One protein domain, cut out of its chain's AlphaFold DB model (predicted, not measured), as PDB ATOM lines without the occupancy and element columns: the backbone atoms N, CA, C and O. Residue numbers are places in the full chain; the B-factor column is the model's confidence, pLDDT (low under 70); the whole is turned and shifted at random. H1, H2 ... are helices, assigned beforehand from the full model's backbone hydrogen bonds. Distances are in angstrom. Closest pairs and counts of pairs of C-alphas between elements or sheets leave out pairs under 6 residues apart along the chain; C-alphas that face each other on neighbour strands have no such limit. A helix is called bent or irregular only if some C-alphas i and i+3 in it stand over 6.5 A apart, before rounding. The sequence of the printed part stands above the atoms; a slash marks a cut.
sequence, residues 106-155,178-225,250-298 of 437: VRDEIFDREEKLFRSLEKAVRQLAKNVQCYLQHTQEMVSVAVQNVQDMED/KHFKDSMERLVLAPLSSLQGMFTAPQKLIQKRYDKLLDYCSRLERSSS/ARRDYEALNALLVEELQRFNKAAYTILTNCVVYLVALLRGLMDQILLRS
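What this domain is: This is residues 106 to 155, 178 to 225 and 250 to 298 of the 437 residues of the protein "Dynamin-binding protein" of Liparis tanakae (Tanaka's snailfish) (UniProt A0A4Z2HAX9). The printed part is a long, thin rod of nearly aligned helices: the two longest, H1 and H4, run the same way, and the bent helix H2 and then H3 run back against them, one after the other. H1, H2a and H4 make an up-and-down bundle, in which each runs against the one before it in the chain; residues 141 to 155 of H1 stick out at one end of the rod. There are 147 residues with four named helices, H1 to H4 in chain order, and no named strand; the class is all helix. The whole is extended, with a radius of gyration of the C-alphas of 23.4 A and spans of 90 by 21 by 18 A.

How they stand to each other: Start with H1, residues 109 to 155. H2, residues 178 to 198, was assigned as one helix by its hydrogen bonds but is bent, with C-alphas 187 and 190 at 6.5 A; its arms are H2a, residues 178 to 187, and H2b, residues 190 to 198, at a shallow tilt of 28 degrees. H1 touches H2b with residues 122 to 129 alone, opposite ways at 29 degrees, the closest C-alphas being those of Ala 129 and Leu 192, 6.1 A apart. H3, residues 200 to 225, is apart from H2a and meets H2b only through their link. The hub is H4, residues 250 to 297, with a kink of 26 degrees near residue 265. It touches H1, the same way at a shallow tilt of 21 degrees, closest at the C-alphas of Phe 111 and Val 262, 5.4 A. Running opposite ways to it, H2a touches it at Phe 180 and Leu 286, C-alphas 6.5 A apart, H2b at Leu 195 and Ala 272, 7.0 A, and H3 at Tyr 216 and Ala 250, 5.2 A. Every O i to N i+4 pair is within hydrogen-bond range in H1, H2a and H2b; in H3 20 of 22 are, in H4 43 of 44.

Where its parts are: Find C-alpha 109 at (189.724, 198.686, 216.292); from there H1 runs 68.4 A to C-alpha 155. H2a measures 14.0 A, H2b 12.6 A and H3 38.5 A. H4 runs 68.6 A to C-alpha 297 at (231.150, 200.570, 178.721).

The domain as a whole: Look for the two farthest C-alphas at Asp 155 and Ser 225, 90.2 A apart. Residues 156 to 177 and 226 to 249 are not printed; the gaps between C-alphas are 24.3 A and 17.3 A. The link from H2 to H3 is tight. Mean pLDDT of the printed part is 87.0; residues 106 to 107, 220 to 225 and 296 to 298 are under 70.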
ATOM      1  N   VAL A 106     185.928 192.852 223.900       55.12
ATOM      2  CA  VAL A 106     186.495 194.207 224.008       55.12
ATOM      3  C   VAL A 106     187.336 194.440 222.754       55.12
ATOM      4  O   VAL A 106     188.499 194.042 222.683       55.12
ATOM      5  N   ARG A 107     186.693 194.972 221.714       58.75
ATOM      6  CA  ARG A 107     187.284 195.195 220.397       58.75
ATOM      7  C   ARG A 107     187.980 196.550 220.395       58.75
ATOM      8  O   ARG A 107     187.341 197.573 220.614       58.75
ATOM      9  N   ASP A 108     189.285 196.541 220.164       76.12
ATOM     10  CA  ASP A 108     190.071 197.758 219.984       76.12
ATOM     11  C   ASP A 108     190.440 197.871 218.505       76.12
ATOM     12  O   ASP A 108     191.442 197.322 218.049       76.12
ATOM     13  N   GLU A 109     189.589 198.562 217.747       83.75
ATOM     14  CA  GLU A 109     189.724 198.686 216.292       83.75
ATOM     15  C   GLU A 109     191.029 199.377 215.875       83.75
ATOM     16  O   GLU A 109     191.605 199.057 214.831       83.75
ATOM     17  N   ILE A 110     191.516 200.316 216.697       86.75
ATOM     18  CA  ILE A 110     192.765 201.033 216.433       86.75
ATOM     19  C   ILE A 110     193.929 200.062 216.590       86.75
ATOM     20  O   ILE A 110     194.767 199.963 215.692       86.75
ATOM     21  N   PHE A 111     193.965 199.316 217.696       89.50
ATOM     22  CA  PHE A 111     194.985 198.297 217.906       89.50
ATOM     23  C   PHE A 111     194.970 197.245 216.790       89.50
ATOM     24  O   PHE A 111     196.024 196.946 216.230       89.50
ATOM     25  N   ASP A 112     193.798 196.719 216.429       87.75
ATOM     26  CA  ASP A 112     193.664 195.663 215.419       87.75
ATOM     27  C   ASP A 112     194.192 196.122 214.047       87.75
ATOM     28  O   ASP A 112     194.902 195.384 213.350       87.75
ATOM     29  N   ARG A 113     193.905 197.374 213.665       90.94
ATOM     30  CA  ARG A 113     194.439 197.989 212.442       90.94
ATOM     31  C   ARG A 113     195.963 198.100 212.483       90.94
ATOM     32  O   ARG A 113     196.626 197.730 211.510       90.94
ATOM     33  N   GLU A 114     196.517 198.603 213.582       91.94
ATOM     34  CA  GLU A 114     197.962 198.797 213.736       91.94
ATOM     35  C   GLU A 114     198.722 197.470 213.836       91.94
ATOM     36  O   GLU A 114     199.807 197.338 213.269       91.94
ATOM     37  N   GLU A 115     198.151 196.451 214.475       91.81
ATOM     38  CA  GLU A 115     198.720 195.106 214.504       91.81
ATOM     39  C   GLU A 115     198.734 194.480 213.103       91.81
ATOM     40  O   GLU A 115     199.735 193.885 212.689       91.81
ATOM     41  N   LYS A 116     197.640 194.619 212.343       93.00
ATOM     42  CA  LYS A 116     197.576 194.113 210.967       93.00
ATOM     43  C   LYS A 116     198.655 194.758 210.097       93.00
ATOM     44  O   LYS A 116     199.358 194.051 209.369       93.00
ATOM     45  N   LEU A 117     198.816 196.079 210.200       94.50
ATOM     46  CA  LEU A 117     199.872 196.807 209.501       94.50
ATOM     47  C   LEU A 117     201.261 196.334 209.951       94.50
ATOM     48  O   LEU A 117     202.077 195.983 209.099       94.50
ATOM     49  N   PHE A 118     201.497 196.221 211.258       97.06
ATOM     50  CA  PHE A 118     202.748 195.723 211.835       97.06
ATOM     51  C   PHE A 118     203.148 194.357 211.257       97.06
ATOM     52  O   PHE A 118     204.264 194.191 210.762       97.06
ATOM     53  N   ARG A 119     202.219 193.391 211.234       95.69
ATOM     54  CA  ARG A 119     202.461 192.045 210.679       95.69
ATOM     55  C   ARG A 119     202.742 192.083 209.175       95.69
ATOM     56  O   ARG A 119     203.582 191.327 208.685       95.69
ATOM     57  N   SER A 120     202.054 192.956 208.436       97.38
ATOM     58  CA  SER A 120     202.296 193.132 207.000       97.38
ATOM     59  C   SER A 120     203.684 193.719 206.714       97.38
ATOM     60  O   SER A 120     204.382 193.221 205.831       97.38
ATOM     61  N   LEU A 121     204.121 194.699 207.514       97.69
ATOM     62  CA  LEU A 121     205.442 195.316 207.423       97.69
ATOM     63  C   LEU A 121     206.547 194.319 207.765       97.69
ATOM     64  O   LEU A 121     207.522 194.227 207.026       97.69
ATOM     65  N   GLU A 122     206.377 193.523 208.825       96.19
ATOM     66  CA  GLU A 122     207.339 192.479 209.200       96.19
ATOM     67  C   GLU A 122     207.571 191.502 208.037       96.19
ATOM     68  O   GLU A 122     208.712 191.187 207.681       96.19
ATOM     69  N   LYS A 123     206.480 191.051 207.403       96.25
ATOM     70  CA  LYS A 123     206.541 190.158 206.245       96.25
ATOM     71  C   LYS A 123     207.217 190.834 205.051       96.25
ATOM     72  O   LYS A 123     208.066 190.210 204.417       96.25
ATOM     73  N   ALA A 124     206.864 192.083 204.753       97.75
ATOM     74  CA  ALA A 124     207.423 192.831 203.629       97.75
ATOM     75  C   ALA A 124     208.933 193.071 203.785       97.75
ATOM     76  O   ALA A 124     209.687 192.797 202.856       97.75
ATOM     77  N   VAL A 125     209.383 193.496 204.970       98.06
ATOM     78  CA  VAL A 125     210.807 193.705 205.290       98.06
ATOM     79  C   VAL A 125     211.590 192.403 205.133       98.06
ATOM     80  O   VAL A 125     212.604 192.375 204.435       98.06
ATOM     81  N   ARG A 126     211.090 191.305 205.716       96.56
ATOM     82  CA  ARG A 126     211.726 189.984 205.621       96.56
ATOM     83  C   ARG A 126     211.827 189.500 204.174       96.56
ATOM     84  O   ARG A 126     212.859 188.971 203.768       96.56
ATOM     85  N   GLN A 127     210.755 189.670 203.401       97.25
ATOM     86  CA  GLN A 127     210.721 189.250 202.004       97.25
ATOM     87  C   GLN A 127     211.667 190.087 201.141       97.25
ATOM     88  O   GLN A 127     212.404 189.521 200.339       97.25
ATOM     89  N   LEU A 128     211.677 191.412 201.318       97.38
ATOM     90  CA  LEU A 128     212.560 192.295 200.564       97.38
ATOM     91  C   LEU A 128     214.030 191.982 200.851       97.38
ATOM     92  O   LEU A 128     214.800 191.833 199.909       97.38
ATOM     93  N   ALA A 129     214.406 191.805 202.121       97.00
ATOM     94  CA  ALA A 129     215.772 191.446 202.498       97.00
ATOM     95  C   ALA A 129     216.222 190.145 201.814       97.00
ATOM     96  O   ALA A 129     217.275 190.108 201.177       97.00
ATOM     97  N   LYS A 130     215.379 189.104 201.865       96.88
ATOM     98  CA  LYS A 130     215.647 187.824 201.197       96.88
ATOM     99  C   LYS A 130     215.786 187.988 199.680       96.88
ATOM    100  O   LYS A 130     216.703 187.424 199.094       96.88
ATOM    101  N   ASN A 131     214.892 188.752 199.052       96.06
ATOM    102  CA  ASN A 131     214.911 188.973 197.606       96.06
ATOM    103  C   ASN A 131     216.179 189.707 197.163       96.06
ATOM    104  O   ASN A 131     216.804 189.292 196.194       96.06
ATOM    105  N   VAL A 132     216.577 190.761 197.880       96.44
ATOM    106  CA  VAL A 132     217.790 191.534 197.570       96.44
ATOM    107  C   VAL A 132     219.041 190.675 197.751       96.44
ATOM    108  O   VAL A 132     219.922 190.700 196.898       96.44
ATOM    109  N   GLN A 133     219.106 189.866 198.810       95.56
ATOM    110  CA  GLN A 133     220.238 188.963 199.026       95.56
ATOM    111  C   GLN A 133     220.340 187.891 197.930       95.56
ATOM    112  O   GLN A 133     221.425 187.641 197.413       95.56
ATOM    113  N   CYS A 134     219.206 187.309 197.531       95.19
ATOM    114  CA  CYS A 134     219.128 186.363 196.417       95.19
ATOM    115  C   CYS A 134     219.570 187.015 195.097       95.19
ATOM    116  O   CYS A 134     220.370 186.458 194.351       95.19
ATOM    117  N   TYR A 135     219.104 188.239 194.840       93.00
ATOM    118  CA  TYR A 135     219.478 189.007 193.657       93.00
ATOM    119  C   TYR A 135     220.986 189.286 193.595       93.00
ATOM    120  O   TYR A 135     221.591 189.103 192.541       93.00
ATOM    121  N   LEU A 136     221.611 189.691 194.706       92.50
ATOM    122  CA  LEU A 136     223.061 189.908 194.759       92.50
ATOM    123  C   LEU A 136     223.847 188.622 194.485       92.50
ATOM    124  O   LEU A 136     224.834 188.665 193.756       92.50
ATOM    125  N   GLN A 137     223.397 187.482 195.016       91.00
ATOM    126  CA  GLN A 137     224.029 186.188 194.755       91.00
ATOM    127  C   GLN A 137     223.986 185.845 193.258       91.00
ATOM    128  O   GLN A 137     225.024 185.590 192.650       91.00
ATOM    129  N   HIS A 138     222.804 185.931 192.641       89.88
ATOM    130  CA  HIS A 138     222.643 185.659 191.212       89.88
ATOM    131  C   HIS A 138     223.410 186.645 190.328       89.88
ATOM    132  O   HIS A 138     224.007 186.253 189.330       89.88
ATOM    133  N   THR A 139     223.431 187.927 190.694       86.88
ATOM    134  CA  THR A 139     224.171 188.936 189.925       86.88
ATOM    135  C   THR A 139     225.675 188.682 190.006       86.88
ATOM    136  O   THR A 139     226.360 188.818 188.999       86.88
ATOM    137  N   GLN A 140     226.189 188.240 191.158       86.44
ATOM    138  CA  GLN A 140     227.603 187.891 191.315       86.44
ATOM    139  C   GLN A 140     228.004 186.739 190.387       86.44
ATOM    140  O   GLN A 140     229.036 186.817 189.722       86.44
ATOM    141  N   GLU A 141     227.176 185.697 190.321       85.62
ATOM    142  CA  GLU A 141     227.377 184.554 189.427       85.62
ATOM    143  C   GLU A 141     227.359 185.006 187.957       85.62
ATOM    144  O   GLU A 141     228.305 184.740 187.217       85.62
ATOM    145  N   MET A 142     226.359 185.793 187.548       84.94
ATOM    146  CA  MET A 142     226.233 186.276 186.167       84.94
ATOM    147  C   MET A 142     227.366 187.216 185.738       84.94
ATOM    148  O   MET A 142     227.870 187.093 184.623       84.94
ATOM    149  N   VAL A 143     227.789 188.146 186.602       82.19
ATOM    150  CA  VAL A 143     228.895 189.072 186.303       82.19
ATOM    151  C   VAL A 143     230.205 188.310 186.122       82.19
ATOM    152  O   VAL A 143     230.947 188.617 185.194       82.19
ATOM    153  N   SER A 144     230.468 187.288 186.943       79.06
ATOM    154  CA  SER A 144     231.683 186.474 186.801       79.06
ATOM    155  C   SER A 144     231.763 185.773 185.439       79.06
ATOM    156  O   SER A 144     232.807 185.803 184.792       79.06
ATOM    157  N   VAL A 145     230.634 185.243 184.952       83.00
ATOM    158  CA  VAL A 145     230.532 184.615 183.627       83.00
ATOM    159  C   VAL A 145     230.673 185.650 182.514       83.00
ATOM    160  O   VAL A 145     231.374 185.412 181.537       83.00
ATOM    161  N   ALA A 146     230.038 186.817 182.651       80.75
ATOM    162  CA  ALA A 146     230.134 187.879 181.655       80.75
ATOM    163  C   ALA A 146     231.575 188.391 181.494       80.75
ATOM    164  O   ALA A 146     232.027 188.570 180.367       80.75
ATOM    165  N   VAL A 147     232.302 188.581 182.600       77.50
ATOM    166  CA  VAL A 147     233.720 188.970 182.578       77.50
ATOM    167  C   VAL A 147     234.569 187.894 181.904       77.50
ATOM    168  O   VAL A 147     235.387 188.232 181.053       77.50
ATOM    169  N   GLN A 148     234.339 186.614 182.219       77.31
ATOM    170  CA  GLN A 148     235.048 185.512 181.564       77.31
ATOM    171  C   GLN A 148     234.788 185.490 180.052       77.31
ATOM    172  O   GLN A 148     235.734 185.440 179.279       77.31
ATOM    173  N   ASN A 149     233.531 185.624 179.620       79.00
ATOM    174  CA  ASN A 149     233.182 185.649 178.198       79.00
ATOM    175  C   ASN A 149     233.839 186.820 177.454       79.00
ATOM    176  O   ASN A 149     234.254 186.659 176.310       79.00
ATOM    177  N   VAL A 150     233.916 188.002 178.079       75.12
ATOM    178  CA  VAL A 150     234.614 189.157 177.494       75.12
ATOM    179  C   VAL A 150     236.103 188.857 177.353       75.12
ATOM    180  O   VAL A 150     236.659 189.126 176.293       75.12
ATOM    181  N   GLN A 151     236.729 188.257 178.369       73.94
ATOM    182  CA  GLN A 151     238.136 187.861 178.305       73.94
ATOM    183  C   GLN A 151     238.386 186.831 177.196       73.94
ATOM    184  O   GLN A 151     239.299 187.011 176.394       73.94
ATOM    185  N   ASP A 152     237.535 185.809 177.096       77.81
ATOM    186  CA  ASP A 152     237.628 184.775 176.064       77.81
ATOM    187  C   ASP A 152     237.465 185.380 174.657       77.81
ATOM    188  O   ASP A 152     238.219 185.056 173.740       77.81
ATOM    189  N   MET A 153     236.511 186.305 174.478       73.31
ATOM    190  CA  MET A 153     236.328 187.026 173.214       73.31
ATOM    191  C   MET A 153     237.523 187.926 172.884       73.31
ATOM    192  O   MET A 153     237.947 187.962 171.730       73.31
ATOM    193  N   GLU A 154     238.083 188.641 173.863       70.75
ATOM    194  CA  GLU A 154     239.304 189.427 173.668       70.75
ATOM    195  C   GLU A 154     240.468 188.544 173.224       70.75
ATOM    196  O   GLU A 154     241.207 188.918 172.316       70.75
ATOM    197  N   ASP A 155     240.621 187.366 173.824       76.94
ATOM    198  CA  ASP A 155     241.703 186.441 173.498       76.94
ATOM    199  C   ASP A 155     241.507 185.787 172.120       76.94
ATOM    200  O   ASP A 155     242.487 185.570 171.410       76.94
ATOM    201  N   LYS A 178     231.370 195.729 192.185       87.69
ATOM    202  CA  LYS A 178     231.812 195.849 193.581       87.69
ATOM    203  C   LYS A 178     231.196 197.069 194.268       87.69
ATOM    204  O   LYS A 178     230.592 196.931 195.328       87.69
ATOM    205  N   HIS A 179     231.262 198.243 193.636       88.38
ATOM    206  CA  HIS A 179     230.654 199.459 194.189       88.38
ATOM    207  C   HIS A 179     229.126 199.332 194.349       88.38
ATOM    208  O   HIS A 179     228.556 199.769 195.357       88.38
ATOM    209  N   PHE A 180     228.451 198.725 193.367       91.88
ATOM    210  CA  PHE A 180     227.021 198.423 193.436       91.88
ATOM    211  C   PHE A 180     226.690 197.499 194.616       91.88
ATOM    212  O   PHE A 180     225.786 197.811 195.395       91.88
ATOM    213  N   LYS A 181     227.439 196.402 194.779       93.12
ATOM    214  CA  LYS A 181     227.259 195.429 195.861       93.12
ATOM    215  C   LYS A 181     227.436 196.078 197.233       93.12
ATOM    216  O   LYS A 181     226.521 195.999 198.051       93.12
ATOM    217  N   ASP A 182     228.539 196.793 197.451       93.94
ATOM    218  CA  ASP A 182     228.828 197.475 198.721       93.94
ATOM    219  C   ASP A 182     227.736 198.507 199.062       93.94
ATOM    220  O   ASP A 182     227.302 198.653 200.211       93.94
ATOM    221  N   SER A 183     227.233 199.216 198.046       95.44
ATOM    222  CA  SER A 183     226.134 200.170 198.211       95.44
ATOM    223  C   SER A 183     224.807 199.483 198.536       95.44
ATOM    224  O   SER A 183     224.074 199.975 199.395       95.44
ATOM    225  N   MET A 184     224.500 198.346 197.904       96.25
ATOM    226  CA  MET A 184     223.302 197.550 198.188       96.25
ATOM    227  C   MET A 184     223.328 196.998 199.618       96.25
ATOM    228  O   MET A 184     222.330 197.073 200.341       96.25
ATOM    229  N   GLU A 185     224.481 196.496 200.062       96.31
ATOM    230  CA  GLU A 185     224.675 196.001 201.424       96.31
ATOM    231  C   GLU A 185     224.454 197.111 202.459       96.31
ATOM    232  O   GLU A 185     223.682 196.949 203.407       96.31
ATOM    233  N   ARG A 186     225.064 198.281 202.241       97.38
ATOM    234  CA  ARG A 186     225.017 199.409 203.179       97.38
ATOM    235  C   ARG A 186     223.680 200.154 203.200       97.38
ATOM    236  O   ARG A 186     223.223 200.531 204.275       97.38
ATOM    237  N   LEU A 187     223.083 200.424 202.039       97.31
ATOM    238  CA  LEU A 187     221.900 201.290 201.917       97.31
ATOM    239  C   LEU A 187     220.575 200.522 201.948       97.31
ATOM    240  O   LEU A 187     219.543 201.126 202.237       97.31
ATOM    241  N   VAL A 188     220.588 199.215 201.667       97.81
ATOM    242  CA  VAL A 188     219.370 198.395 201.588       97.81
ATOM    243  C   VAL A 188     219.406 197.258 202.608       97.81
ATOM    244  O   VAL A 188     218.548 197.206 203.489       97.81
ATOM    245  N   LEU A 189     220.402 196.366 202.557       97.38
ATOM    246  CA  LEU A 189     220.411 195.176 203.423       97.38
ATOM    247  C   LEU A 189     220.640 195.503 204.902       97.38
ATOM    248  O   LEU A 189     219.943 194.943 205.752       97.38
ATOM    249  N   ALA A 190     221.563 196.408 205.234       97.06
ATOM    250  CA  ALA A 190     221.850 196.767 206.622       97.06
ATOM    251  C   ALA A 190     220.641 197.424 207.326       97.06
ATOM    252  O   ALA A 190     220.269 196.952 208.409       97.06
ATOM    253  N   PRO A 191     219.944 198.420 206.733       97.62
ATOM    254  CA  PRO A 191     218.712 198.957 207.309       97.62
ATOM    255  C   PRO A 191     217.597 197.916 207.442       97.62
ATOM    256  O   PRO A 191     216.940 197.870 208.482       97.62
ATOM    257  N   LEU A 192     217.396 197.048 206.439       96.81
ATOM    258  CA  LEU A 192     216.377 195.991 206.506       96.81
ATOM    259  C   LEU A 192     216.678 194.969 207.608       96.81
ATOM    260  O   LEU A 192     215.776 194.596 208.352       96.81
ATOM    261  N   SER A 193     217.941 194.566 207.753       95.31
ATOM    262  CA  SER A 193     218.386 193.629 208.794       95.31
ATOM    263  C   SER A 193     218.223 194.223 210.191       95.31
ATOM    264  O   SER A 193     217.710 193.566 211.100       95.31
ATOM    265  N   SER A 194     218.603 195.494 210.356       96.31
ATOM    266  CA  SER A 194     218.405 196.227 211.606       96.31
ATOM    267  C   SER A 194     216.920 196.309 211.962       96.31
ATOM    268  O   SER A 194     216.515 195.903 213.054       96.31
ATOM    269  N   LEU A 195     216.087 196.729 211.004       95.81
ATOM    270  CA  LEU A 195     214.645 196.846 211.184       95.81
ATOM    271  C   LEU A 195     213.995 195.489 211.495       95.81
ATOM    272  O   LEU A 195     213.152 195.413 212.387       95.81
ATOM    273  N   GLN A 196     214.418 194.409 210.831       92.62
ATOM    274  CA  GLN A 196     213.943 193.049 211.098       92.62
ATOM    275  C   GLN A 196     214.157 192.649 212.566       92.62
ATOM    276  O   GLN A 196     213.247 192.104 213.193       92.62
ATOM    277  N   GLY A 197     215.319 192.972 213.143       89.12
ATOM    278  CA  GLY A 197     215.591 192.732 214.562       89.12
ATOM    279  C   GLY A 197     214.652 193.505 215.497       89.12
ATOM    280  O   GLY A 197     214.233 192.978 216.536       89.12
ATOM    281  N   MET A 198     214.256 194.722 215.112       92.75
ATOM    282  CA  MET A 198     213.406 195.601 215.923       92.75
ATOM    283  C   MET A 198     211.955 195.112 216.062       92.75
ATOM    284  O   MET A 198     211.316 195.449 217.058       92.75
ATOM    285  N   PHE A 199     211.443 194.269 215.153       90.62
ATOM    286  CA  PHE A 199     210.095 193.678 215.271       90.62
ATOM    287  C   PHE A 199     209.950 192.726 216.472       90.62
ATOM    288  O   PHE A 199     208.852 192.541 216.999       90.62
ATOM    289  N   THR A 200     211.055 192.158 216.963       89.25
ATOM    290  CA  THR A 200     211.035 191.103 217.989       89.25
ATOM    291  C   THR A 200     210.409 191.554 219.314       89.25
ATOM    292  O   THR A 200     209.692 190.789 219.959       89.25
ATOM    293  N   ALA A 201     210.695 192.779 219.770       85.06
ATOM    294  CA  ALA A 201     210.205 193.253 221.066       85.06
ATOM    295  C   ALA A 201     208.710 193.643 221.025       85.06
ATOM    296  O   ALA A 201     207.962 193.133 221.869       85.06
ATOM    297  N   PRO A 202     208.232 194.441 220.044       88.56
ATOM    298  CA  PRO A 202     206.807 194.736 219.898       88.56
ATOM    299  C   PRO A 202     205.956 193.479 219.681       88.56
ATOM    300  O   PRO A 202     204.910 193.350 220.311       88.56
ATOM    301  N   GLN A 203     206.431 192.496 218.906       86.94
ATOM    302  CA  GLN A 203     205.725 191.223 218.698       86.94
ATOM    303  C   GLN A 203     205.443 190.496 220.023       86.94
ATOM    304  O   GLN A 203     204.352 189.967 220.249       86.94
ATOM    305  N   LYS A 204     206.407 190.512 220.949       84.19
ATOM    306  CA  LYS A 204     206.237 189.916 222.279       84.19
ATOM    307  C   LYS A 204     205.301 190.733 223.169       84.19
ATOM    308  O   LYS A 204     204.608 190.148 223.998       84.19
ATOM    309  N   LEU A 205     205.279 192.059 223.035       85.81
ATOM    310  CA  LEU A 205     204.333 192.910 223.763       85.81
ATOM    311  C   LEU A 205     202.898 192.716 223.259       85.81
ATOM    312  O   LEU A 205     202.001 192.574 224.085       85.81
ATOM    313  N   ILE A 206     202.701 192.596 221.944       85.44
ATOM    314  CA  ILE A 206     201.420 192.226 221.322       85.44
ATOM    315  C   ILE A 206     200.920 190.894 221.896       85.44
ATOM    316  O   ILE A 206     199.796 190.818 222.386       85.44
ATOM    317  N   GLN A 207     201.772 189.863 221.947       84.81
ATOM    318  CA  GLN A 207     201.395 188.581 222.557       84.81
ATOM    319  C   GLN A 207     201.012 188.735 224.038       84.81
ATOM    320  O   GLN A 207     200.012 188.182 224.492       84.81
ATOM    321  N   LYS A 208     201.777 189.524 224.801       83.75
ATOM    322  CA  LYS A 208     201.480 189.781 226.219       83.75
ATOM    323  C   LYS A 208     200.175 190.541 226.420       83.75
ATOM    324  O   LYS A 208     199.508 190.308 227.423       83.75
ATOM    325  N   ARG A 209     199.803 191.431 225.502       86.50
ATOM    326  CA  ARG A 209     198.502 192.105 225.526       86.50
ATOM    327  C   ARG A 209     197.373 191.092 225.411       86.50
ATOM    328  O   ARG A 209     196.467 191.141 226.234       86.50
ATOM    329  N   TYR A 210     197.462 190.152 224.472       82.94
ATOM    330  CA  TYR A 210     196.485 189.066 224.356       82.94
ATOM    331  C   TYR A 210     196.419 188.215 225.630       82.94
ATOM    332  O   TYR A 210     195.331 187.980 226.153       82.94
ATOM    333  N   ASP A 211     197.567 187.849 226.209       80.88
ATOM    334  CA  ASP A 211     197.602 187.129 227.489       80.88
ATOM    335  C   ASP A 211     196.911 187.917 228.622       80.88
ATOM    336  O   ASP A 211     196.265 187.332 229.493       80.88
ATOM    337  N   LYS A 212     197.063 189.249 228.635       83.62
ATOM    338  CA  LYS A 212     196.481 190.144 229.646       83.62
ATOM    339  C   LYS A 212     194.994 190.391 229.450       83.62
ATOM    340  O   LYS A 212     194.279 190.484 230.444       83.62
ATOM    341  N   LEU A 213     194.537 190.442 228.205       81.19
ATOM    342  CA  LEU A 213     193.117 190.489 227.874       81.19
ATOM    343  C   LEU A 213     192.406 189.245 228.423       81.19
ATOM    344  O   LEU A 213     191.393 189.367 229.102       81.19
ATOM    345  N   LEU A 214     192.997 188.061 228.243       76.44
ATOM    346  CA  LEU A 214     192.462 186.813 228.802       76.44
ATOM    347  C   LEU A 214     192.467 186.807 230.346       76.44
ATOM    348  O   LEU A 214     191.506 186.354 230.972       76.44
ATOM    349  N   ASP A 215     193.517 187.346 230.985       78.25
ATOM    350  CA  ASP A 215     193.559 187.530 232.449       78.25
ATOM    351  C   ASP A 215     192.429 188.470 232.941       78.25
ATOM    352  O   ASP A 215     191.940 188.303 234.060       78.25
ATOM    353  N   TYR A 216     192.037 189.467 232.139       78.25
ATOM    354  CA  TYR A 216     190.953 190.403 232.445       78.25
ATOM    355  C   TYR A 216     189.570 189.752 232.285       78.25
ATOM    356  O   TYR A 216     188.809 189.736 233.255       78.25
ATOM    357  N   CYS A 217     189.285 189.141 231.128       75.69
ATOM    358  CA  CYS A 217     188.017 188.448 230.854       75.69
ATOM    359  C   CYS A 217     187.722 187.365 231.906       75.69
ATOM    360  O   CYS A 217     186.687 187.395 232.566       75.69
ATOM    361  N   SER A 218     188.707 186.509 232.204       73.00
ATOM    362  CA  SER A 218     188.556 185.423 233.190       73.00
ATOM    363  C   SER A 218     188.311 185.882 234.637       73.00
ATOM    364  O   SER A 218     187.958 185.067 235.500       73.00
ATOM    365  N   ARG A 219     188.551 187.159 234.958       70.06
ATOM    366  CA  ARG A 219     188.198 187.753 236.258       70.06
ATOM    367  C   ARG A 219     186.841 188.436 236.228       70.06
ATOM    368  O   ARG A 219     186.142 188.352 237.232       70.06
ATOM    369  N   LEU A 220     186.480 189.049 235.103       68.06
ATOM    370  CA  LEU A 220     185.156 189.623 234.890       68.06
ATOM    371  C   LEU A 220     184.062 188.545 235.016       68.06
ATOM    372  O   LEU A 220     183.094 188.742 235.747       68.06
ATOM    373  N   GLU A 221     184.287 187.367 234.425       63.62
ATOM    374  CA  GLU A 221     183.416 186.185 234.559       63.62
ATOM    375  C   GLU A 221     183.277 185.697 236.013       63.62
ATOM    376  O   GLU A 221     182.205 185.284 236.459       63.62
ATOM    377  N   ARG A 222     184.366 185.728 236.793       62.19
ATOM    378  CA  ARG A 222     184.339 185.315 238.209       62.19
ATOM    379  C   ARG A 222     183.583 186.315 239.083       62.19
ATOM    380  O   ARG A 222     182.933 185.895 240.032       62.19
ATOM    381  N   SER A 223     183.635 187.611 238.773       58.91
ATOM    382  CA  SER A 223     182.808 188.612 239.460       58.91
ATOM    383  C   SER A 223     181.330 188.522 239.074       58.91
ATOM    384  O   SER A 223     180.479 188.626 239.955       58.91
ATOM    385  N   SER A 224     181.007 188.269 237.798       58.69
ATOM    386  CA  SER A 224     179.615 188.146 237.349       58.69
ATOM    387  C   SER A 224     178.947 186.886 237.908       58.69
ATOM    388  O   SER A 224     177.851 186.977 238.454       58.69
ATOM    389  N   SER A 225     179.640 185.744 237.895       55.97
ATOM    390  CA  SER A 225     179.143 184.483 238.475       55.97
ATOM    391  C   SER A 225     178.940 184.532 239.998       55.97
ATOM    392  O   SER A 225     178.006 183.917 240.519       55.97
ATOM    393  N   ALA A 250     194.014 193.360 237.218       74.06
ATOM    394  CA  ALA A 250     194.050 192.776 235.873       74.06
ATOM    395  C   ALA A 250     193.530 193.726 234.776       74.06
ATOM    396  O   ALA A 250     194.129 193.783 233.704       74.06
ATOM    397  N   ARG A 251     192.471 194.501 235.059       77.56
ATOM    398  CA  ARG A 251     191.922 195.514 234.143       77.56
ATOM    399  C   ARG A 251     192.937 196.631 233.914       77.56
ATOM    400  O   ARG A 251     193.297 196.913 232.778       77.56
ATOM    401  N   ARG A 252     193.503 197.159 235.006       79.12
ATOM    402  CA  ARG A 252     194.536 198.209 234.962       79.12
ATOM    403  C   ARG A 252     195.813 197.791 234.237       79.12
ATOM    404  O   ARG A 252     196.469 198.643 233.642       79.12
ATOM    405  N   ASP A 253     196.209 196.523 234.335       80.44
ATOM    406  CA  ASP A 253     197.384 196.000 233.631       80.44
ATOM    407  C   ASP A 253     197.129 195.856 232.124       80.44
ATOM    408  O   ASP A 253     198.004 196.191 231.326       80.44
ATOM    409  N   TYR A 254     195.944 195.365 231.736       84.31
ATOM    410  CA  TYR A 254     195.544 195.265 230.332       84.31
ATOM    411  C   TYR A 254     195.417 196.649 229.689       84.31
ATOM    412  O   TYR A 254     196.077 196.894 228.684       84.31
ATOM    413  N   GLU A 255     194.648 197.564 230.286       84.62
ATOM    414  CA  GLU A 255     194.405 198.908 229.741       84.62
ATOM    415  C   GLU A 255     195.714 199.691 229.560       84.62
ATOM    416  O   GLU A 255     195.931 200.296 228.511       84.62
ATOM    417  N   ALA A 256     196.633 199.615 230.531       81.50
ATOM    418  CA  ALA A 256     197.934 200.276 230.434       81.50
ATOM    419  C   ALA A 256     198.807 199.697 229.308       81.50
ATOM    420  O   ALA A 256     199.439 200.447 228.563       81.50
ATOM    421  N   LEU A 257     198.850 198.365 229.165       83.00
ATOM    422  CA  LEU A 257     199.611 197.716 228.094       83.00
ATOM    423  C   LEU A 257     198.982 197.968 226.716       83.00
ATOM    424  O   LEU A 257     199.704 198.164 225.742       83.00
ATOM    425  N   ASN A 258     197.651 197.985 226.644       87.69
ATOM    426  CA  ASN A 258     196.892 198.275 225.437       87.69
ATOM    427  C   ASN A 258     197.140 199.713 224.957       87.69
ATOM    428  O   ASN A 258     197.553 199.905 223.818       87.69
ATOM    429  N   ALA A 259     196.992 200.704 225.841       85.06
ATOM    430  CA  ALA A 259     197.234 202.110 225.518       85.06
ATOM    431  C   ALA A 259     198.681 202.362 225.062       85.06
ATOM    432  O   ALA A 259     198.909 203.081 224.090       85.06
ATOM    433  N   LEU A 260     199.657 201.727 225.724       86.75
ATOM    434  CA  LEU A 260     201.061 201.791 225.317       86.75
ATOM    435  C   LEU A 260     201.260 201.241 223.903       86.75
ATOM    436  O   LEU A 260     201.915 201.880 223.084       86.75
ATOM    437  N   LEU A 261     200.696 200.068 223.608       87.75
ATOM    438  CA  LEU A 261     200.843 199.438 222.300       87.75
ATOM    439  C   LEU A 261     200.179 200.238 221.185       87.75
ATOM    440  O   LEU A 261     200.774 200.353 220.121       87.75
ATOM    441  N   VAL A 262     198.996 200.805 221.416       88.00
ATOM    442  CA  VAL A 262     198.325 201.661 220.426       88.00
ATOM    443  C   VAL A 262     199.211 202.854 220.055       88.00
ATOM    444  O   VAL A 262     199.428 203.114 218.874       88.00
ATOM    445  N   GLU A 263     199.790 203.539 221.044       87.06
ATOM    446  CA  GLU A 263     200.647 204.707 220.807       87.06
ATOM    447  C   GLU A 263     201.991 204.328 220.150       87.06
ATOM    448  O   GLU A 263     202.435 204.959 219.185       87.06
ATOM    449  N   GLU A 264     202.669 203.296 220.664       90.25
ATOM    450  CA  GLU A 264     204.002 202.914 220.190       90.25
ATOM    451  C   GLU A 264     203.970 202.199 218.834       90.25
ATOM    452  O   GLU A 264     204.853 202.450 218.010       90.25
ATOM    453  N   LEU A 265     202.957 201.365 218.555       91.56
ATOM    454  CA  LEU A 265     202.834 200.683 217.261       91.56
ATOM    455  C   LEU A 265     202.592 201.666 216.124       91.56
ATOM    456  O   LEU A 265     203.212 201.512 215.079       91.56
ATOM    457  N   GLN A 266     201.790 202.714 216.326       94.06
ATOM    458  CA  GLN A 266     201.587 203.751 215.307       94.06
ATOM    459  C   GLN A 266     202.907 204.415 214.901       94.06
ATOM    460  O   GLN A 266     203.223 204.552 213.715       94.06
ATOM    461  N   ARG A 267     203.719 204.805 215.894       93.69
ATOM    462  CA  ARG A 267     205.035 205.413 215.649       93.69
ATOM    463  C   ARG A 267     205.986 204.425 214.981       93.69
ATOM    464  O   ARG A 267     206.661 204.788 214.017       93.69
ATOM    465  N   PHE A 268     206.018 203.188 215.471       95.62
ATOM    466  CA  PHE A 268     206.857 202.129 214.927       95.62
ATOM    467  C   PHE A 268     206.493 201.813 213.472       95.62
ATOM    468  O   PHE A 268     207.367 201.831 212.613       95.62
ATOM    469  N   ASN A 269     205.211 201.595 213.178       96.12
ATOM    470  CA  ASN A 269     204.705 201.274 211.845       96.12
ATOM    471  C   ASN A 269     205.037 202.379 210.841       96.12
ATOM    472  O   ASN A 269     205.529 202.088 209.752       96.12
ATOM    473  N   LYS A 270     204.843 203.650 211.218       96.69
ATOM    474  CA  LYS A 270     205.205 204.793 210.368       96.69
ATOM    475  C   LYS A 270     206.703 204.818 210.046       96.69
ATOM    476  O   LYS A 270     207.082 205.020 208.890       96.69
ATOM    477  N   ALA A 271     207.557 204.601 211.047       97.31
ATOM    478  CA  ALA A 271     209.007 204.566 210.856       97.31
ATOM    479  C   ALA A 271     209.443 203.364 210.000       97.31
ATOM    480  O   ALA A 271     210.194 203.533 209.042       97.31
ATOM    481  N   ALA A 272     208.921 202.172 210.296       98.00
ATOM    482  CA  ALA A 272     209.204 200.943 209.563       98.00
ATOM    483  C   ALA A 272     208.784 201.044 208.089       98.00
ATOM    484  O   ALA A 272     209.560 200.681 207.208       98.00
ATOM    485  N   TYR A 273     207.598 201.597 207.816       98.12
ATOM    486  CA  TYR A 273     207.134 201.870 206.456       98.12
ATOM    487  C   TYR A 273     208.076 202.831 205.722       98.12
ATOM    488  O   TYR A 273     208.488 202.548 204.604       98.12
ATOM    489  N   THR A 274     208.485 203.926 206.370       98.06
ATOM    490  CA  THR A 274     209.403 204.912 205.771       98.06
ATOM    491  C   THR A 274     210.757 204.289 205.419       98.06
ATOM    492  O   THR A 274     211.261 204.493 204.317       98.06
ATOM    493  N   ILE A 275     211.333 203.491 206.324       97.94
ATOM    494  CA  ILE A 275     212.590 202.772 206.069       97.94
ATOM    495  C   ILE A 275     212.416 201.805 204.896       97.94
ATOM    496  O   ILE A 275     213.245 201.798 203.990       97.94
ATOM    497  N   LEU A 276     211.331 201.026 204.881       97.88
ATOM    498  CA  LEU A 276     211.039 200.086 203.802       97.88
ATOM    499  C   LEU A 276     210.944 200.800 202.445       97.88
ATOM    500  O   LEU A 276     211.574 200.362 201.484       97.88
ATOM    501  N   THR A 277     210.212 201.912 202.371       98.00
ATOM    502  CA  THR A 277     210.092 202.721 201.153       98.00
ATOM    503  C   THR A 277     211.445 203.264 200.703       98.00
ATOM    504  O   THR A 277     211.787 203.131 199.530       98.00
ATOM    505  N   ASN A 278     212.251 203.806 201.620       97.88
ATOM    506  CA  ASN A 278     213.593 204.292 201.295       97.88
ATOM    507  C   ASN A 278     214.480 203.169 200.739       97.88
ATOM    508  O   ASN A 278     215.156 203.369 199.733       97.88
ATOM    509  N   CYS A 279     214.435 201.975 201.334       98.12
ATOM    510  CA  CYS A 279     215.164 200.807 200.839       98.12
ATOM    511  C   CYS A 279     214.742 200.417 199.415       98.12
ATOM    512  O   CYS A 279     215.598 200.093 198.596       98.12
ATOM    513  N   VAL A 280     213.445 200.477 199.095       97.38
ATOM    514  CA  VAL A 280     212.948 200.216 197.733       97.38
ATOM    515  C   VAL A 280     213.437 201.282 196.751       97.38
ATOM    516  O   VAL A 280     213.878 200.944 195.655       97.38
ATOM    517  N   VAL A 281     213.416 202.560 197.138       97.69
ATOM    518  CA  VAL A 281     213.926 203.655 196.297       97.69
ATOM    519  C   VAL A 281     215.423 203.486 196.027       97.69
ATOM    520  O   VAL A 281     215.845 203.575 194.875       97.69
ATOM    521  N   TYR A 282     216.223 203.183 197.055       97.50
ATOM    522  CA  TYR A 282     217.654 202.921 196.883       97.50
ATOM    523  C   TYR A 282     217.918 201.690 196.019       97.50
ATOM    524  O   TYR A 282     218.787 201.751 195.157       97.50
ATOM    525  N   LEU A 283     217.153 200.609 196.191       96.38
ATOM    526  CA  LEU A 283     217.246 199.428 195.331       96.38
ATOM    527  C   LEU A 283     217.072 199.812 193.855       96.38
ATOM    528  O   LEU A 283     217.927 199.488 193.036       96.38
ATOM    529  N   VAL A 284     216.012 200.552 193.516       95.94
ATOM    530  CA  VAL A 284     215.753 200.993 192.134       95.94
ATOM    531  C   VAL A 284     216.862 201.912 191.617       95.94
ATOM    532  O   VAL A 284     217.333 201.732 190.495       95.94
ATOM    533  N   ALA A 285     217.307 202.876 192.427       96.25
ATOM    534  CA  ALA A 285     218.359 203.812 192.041       96.25
ATOM    535  C   ALA A 285     219.699 203.106 191.772       96.25
ATOM    536  O   ALA A 285     220.360 203.398 190.777       96.25
ATOM    537  N   LEU A 286     220.079 202.150 192.625       94.88
ATOM    538  CA  LEU A 286     221.307 201.372 192.468       94.88
ATOM    539  C   LEU A 286     221.249 200.466 191.236       94.88
ATOM    540  O   LEU A 286     222.221 200.403 190.488       94.88
ATOM    541  N   LEU A 287     220.112 199.803 190.995       92.25
ATOM    542  CA  LEU A 287     219.915 198.971 189.804       92.25
ATOM    543  C   LEU A 287     220.029 199.794 188.521       92.25
ATOM    544  O   LEU A 287     220.710 199.388 187.582       92.25
ATOM    545  N   ARG A 288     219.402 200.975 188.495       91.31
ATOM    546  CA  ARG A 288     219.518 201.902 187.368       91.31
ATOM    547  C   ARG A 288     220.964 202.350 187.159       91.31
ATOM    548  O   ARG A 288     221.458 202.265 186.042       91.31
ATOM    549  N   GLY A 289     221.653 202.753 188.228       90.81
ATOM    550  CA  GLY A 289     223.050 203.178 188.150       90.81
ATOM    551  C   GLY A 289     223.984 202.087 187.619       90.81
ATOM    552  O   GLY A 289     224.872 202.383 186.824       90.81
ATOM    553  N   LEU A 290     223.759 200.824 188.000       87.44
ATOM    554  CA  LEU A 290     224.516 199.694 187.461       87.44
ATOM    555  C   LEU A 290     224.258 199.508 185.957       87.44
ATOM    556  O   LEU A 290     225.211 199.358 185.196       87.44
ATOM    557  N   MET A 291     222.994 199.547 185.519       84.94
ATOM    558  CA  MET A 291     222.652 199.427 184.095       84.94
ATOM    559  C   MET A 291     223.274 200.549 183.259       84.94
ATOM    560  O   MET A 291     223.849 200.270 182.209       84.94
ATOM    561  N   ASP A 292     223.216 201.790 183.743       85.62
ATOM    562  CA  ASP A 292     223.792 202.946 183.052       85.62
ATOM    563  C   ASP A 292     225.318 202.781 182.881       85.62
ATOM    564  O   ASP A 292     225.849 203.013 181.794       85.62
ATOM    565  N   GLN A 293     226.027 202.302 183.913       80.75
ATOM    566  CA  GLN A 293     227.473 202.047 183.836       80.75
ATOM    567  C   GLN A 293     227.841 200.894 182.893       80.75
ATOM    568  O   GLN A 293     228.856 200.980 182.201       80.75
ATOM    569  N   ILE A 294     227.036 199.829 182.844       76.62
ATOM    570  CA  ILE A 294     227.261 198.704 181.923       76.62
ATOM    571  C   ILE A 294     227.049 199.150 180.471       76.62
ATOM    572  O   ILE A 294     227.882 198.854 179.615       76.62
ATOM    573  N   LEU A 295     225.976 199.896 180.191       73.06
ATOM    574  CA  LEU A 295     225.663 200.378 178.841       73.06
ATOM    575  C   LEU A 295     226.713 201.363 178.312       73.06
ATOM    576  O   LEU A 295     227.081 201.283 177.145       73.06
ATOM    577  N   LEU A 296     227.242 202.247 179.166       67.25
ATOM    578  CA  LEU A 296     228.311 203.188 178.803       67.25
ATOM    579  C   LEU A 296     229.626 202.500 178.411       67.25
ATOM    580  O   LEU A 296     230.403 203.063 177.643       67.25
ATOM    581  N   ARG A 297     229.900 201.309 178.957       63.34
ATOM    582  CA  ARG A 297     231.150 200.570 178.721       63.34
ATOM    583  C   ARG A 297     231.078 199.644 177.504       63.34
ATOM    584  O   ARG A 297     232.107 199.115 177.096       63.34
ATOM    585  N   SER A 298     229.890 199.434 176.937       59.84
ATOM    586  CA  SER A 298     229.727 198.636 175.726       59.84
ATOM    587  C   SER A 298     230.140 199.476 174.508       59.84
ATOM    588  O   SER A 298     229.600 200.572 174.332       59.84
TER     589      SER A 298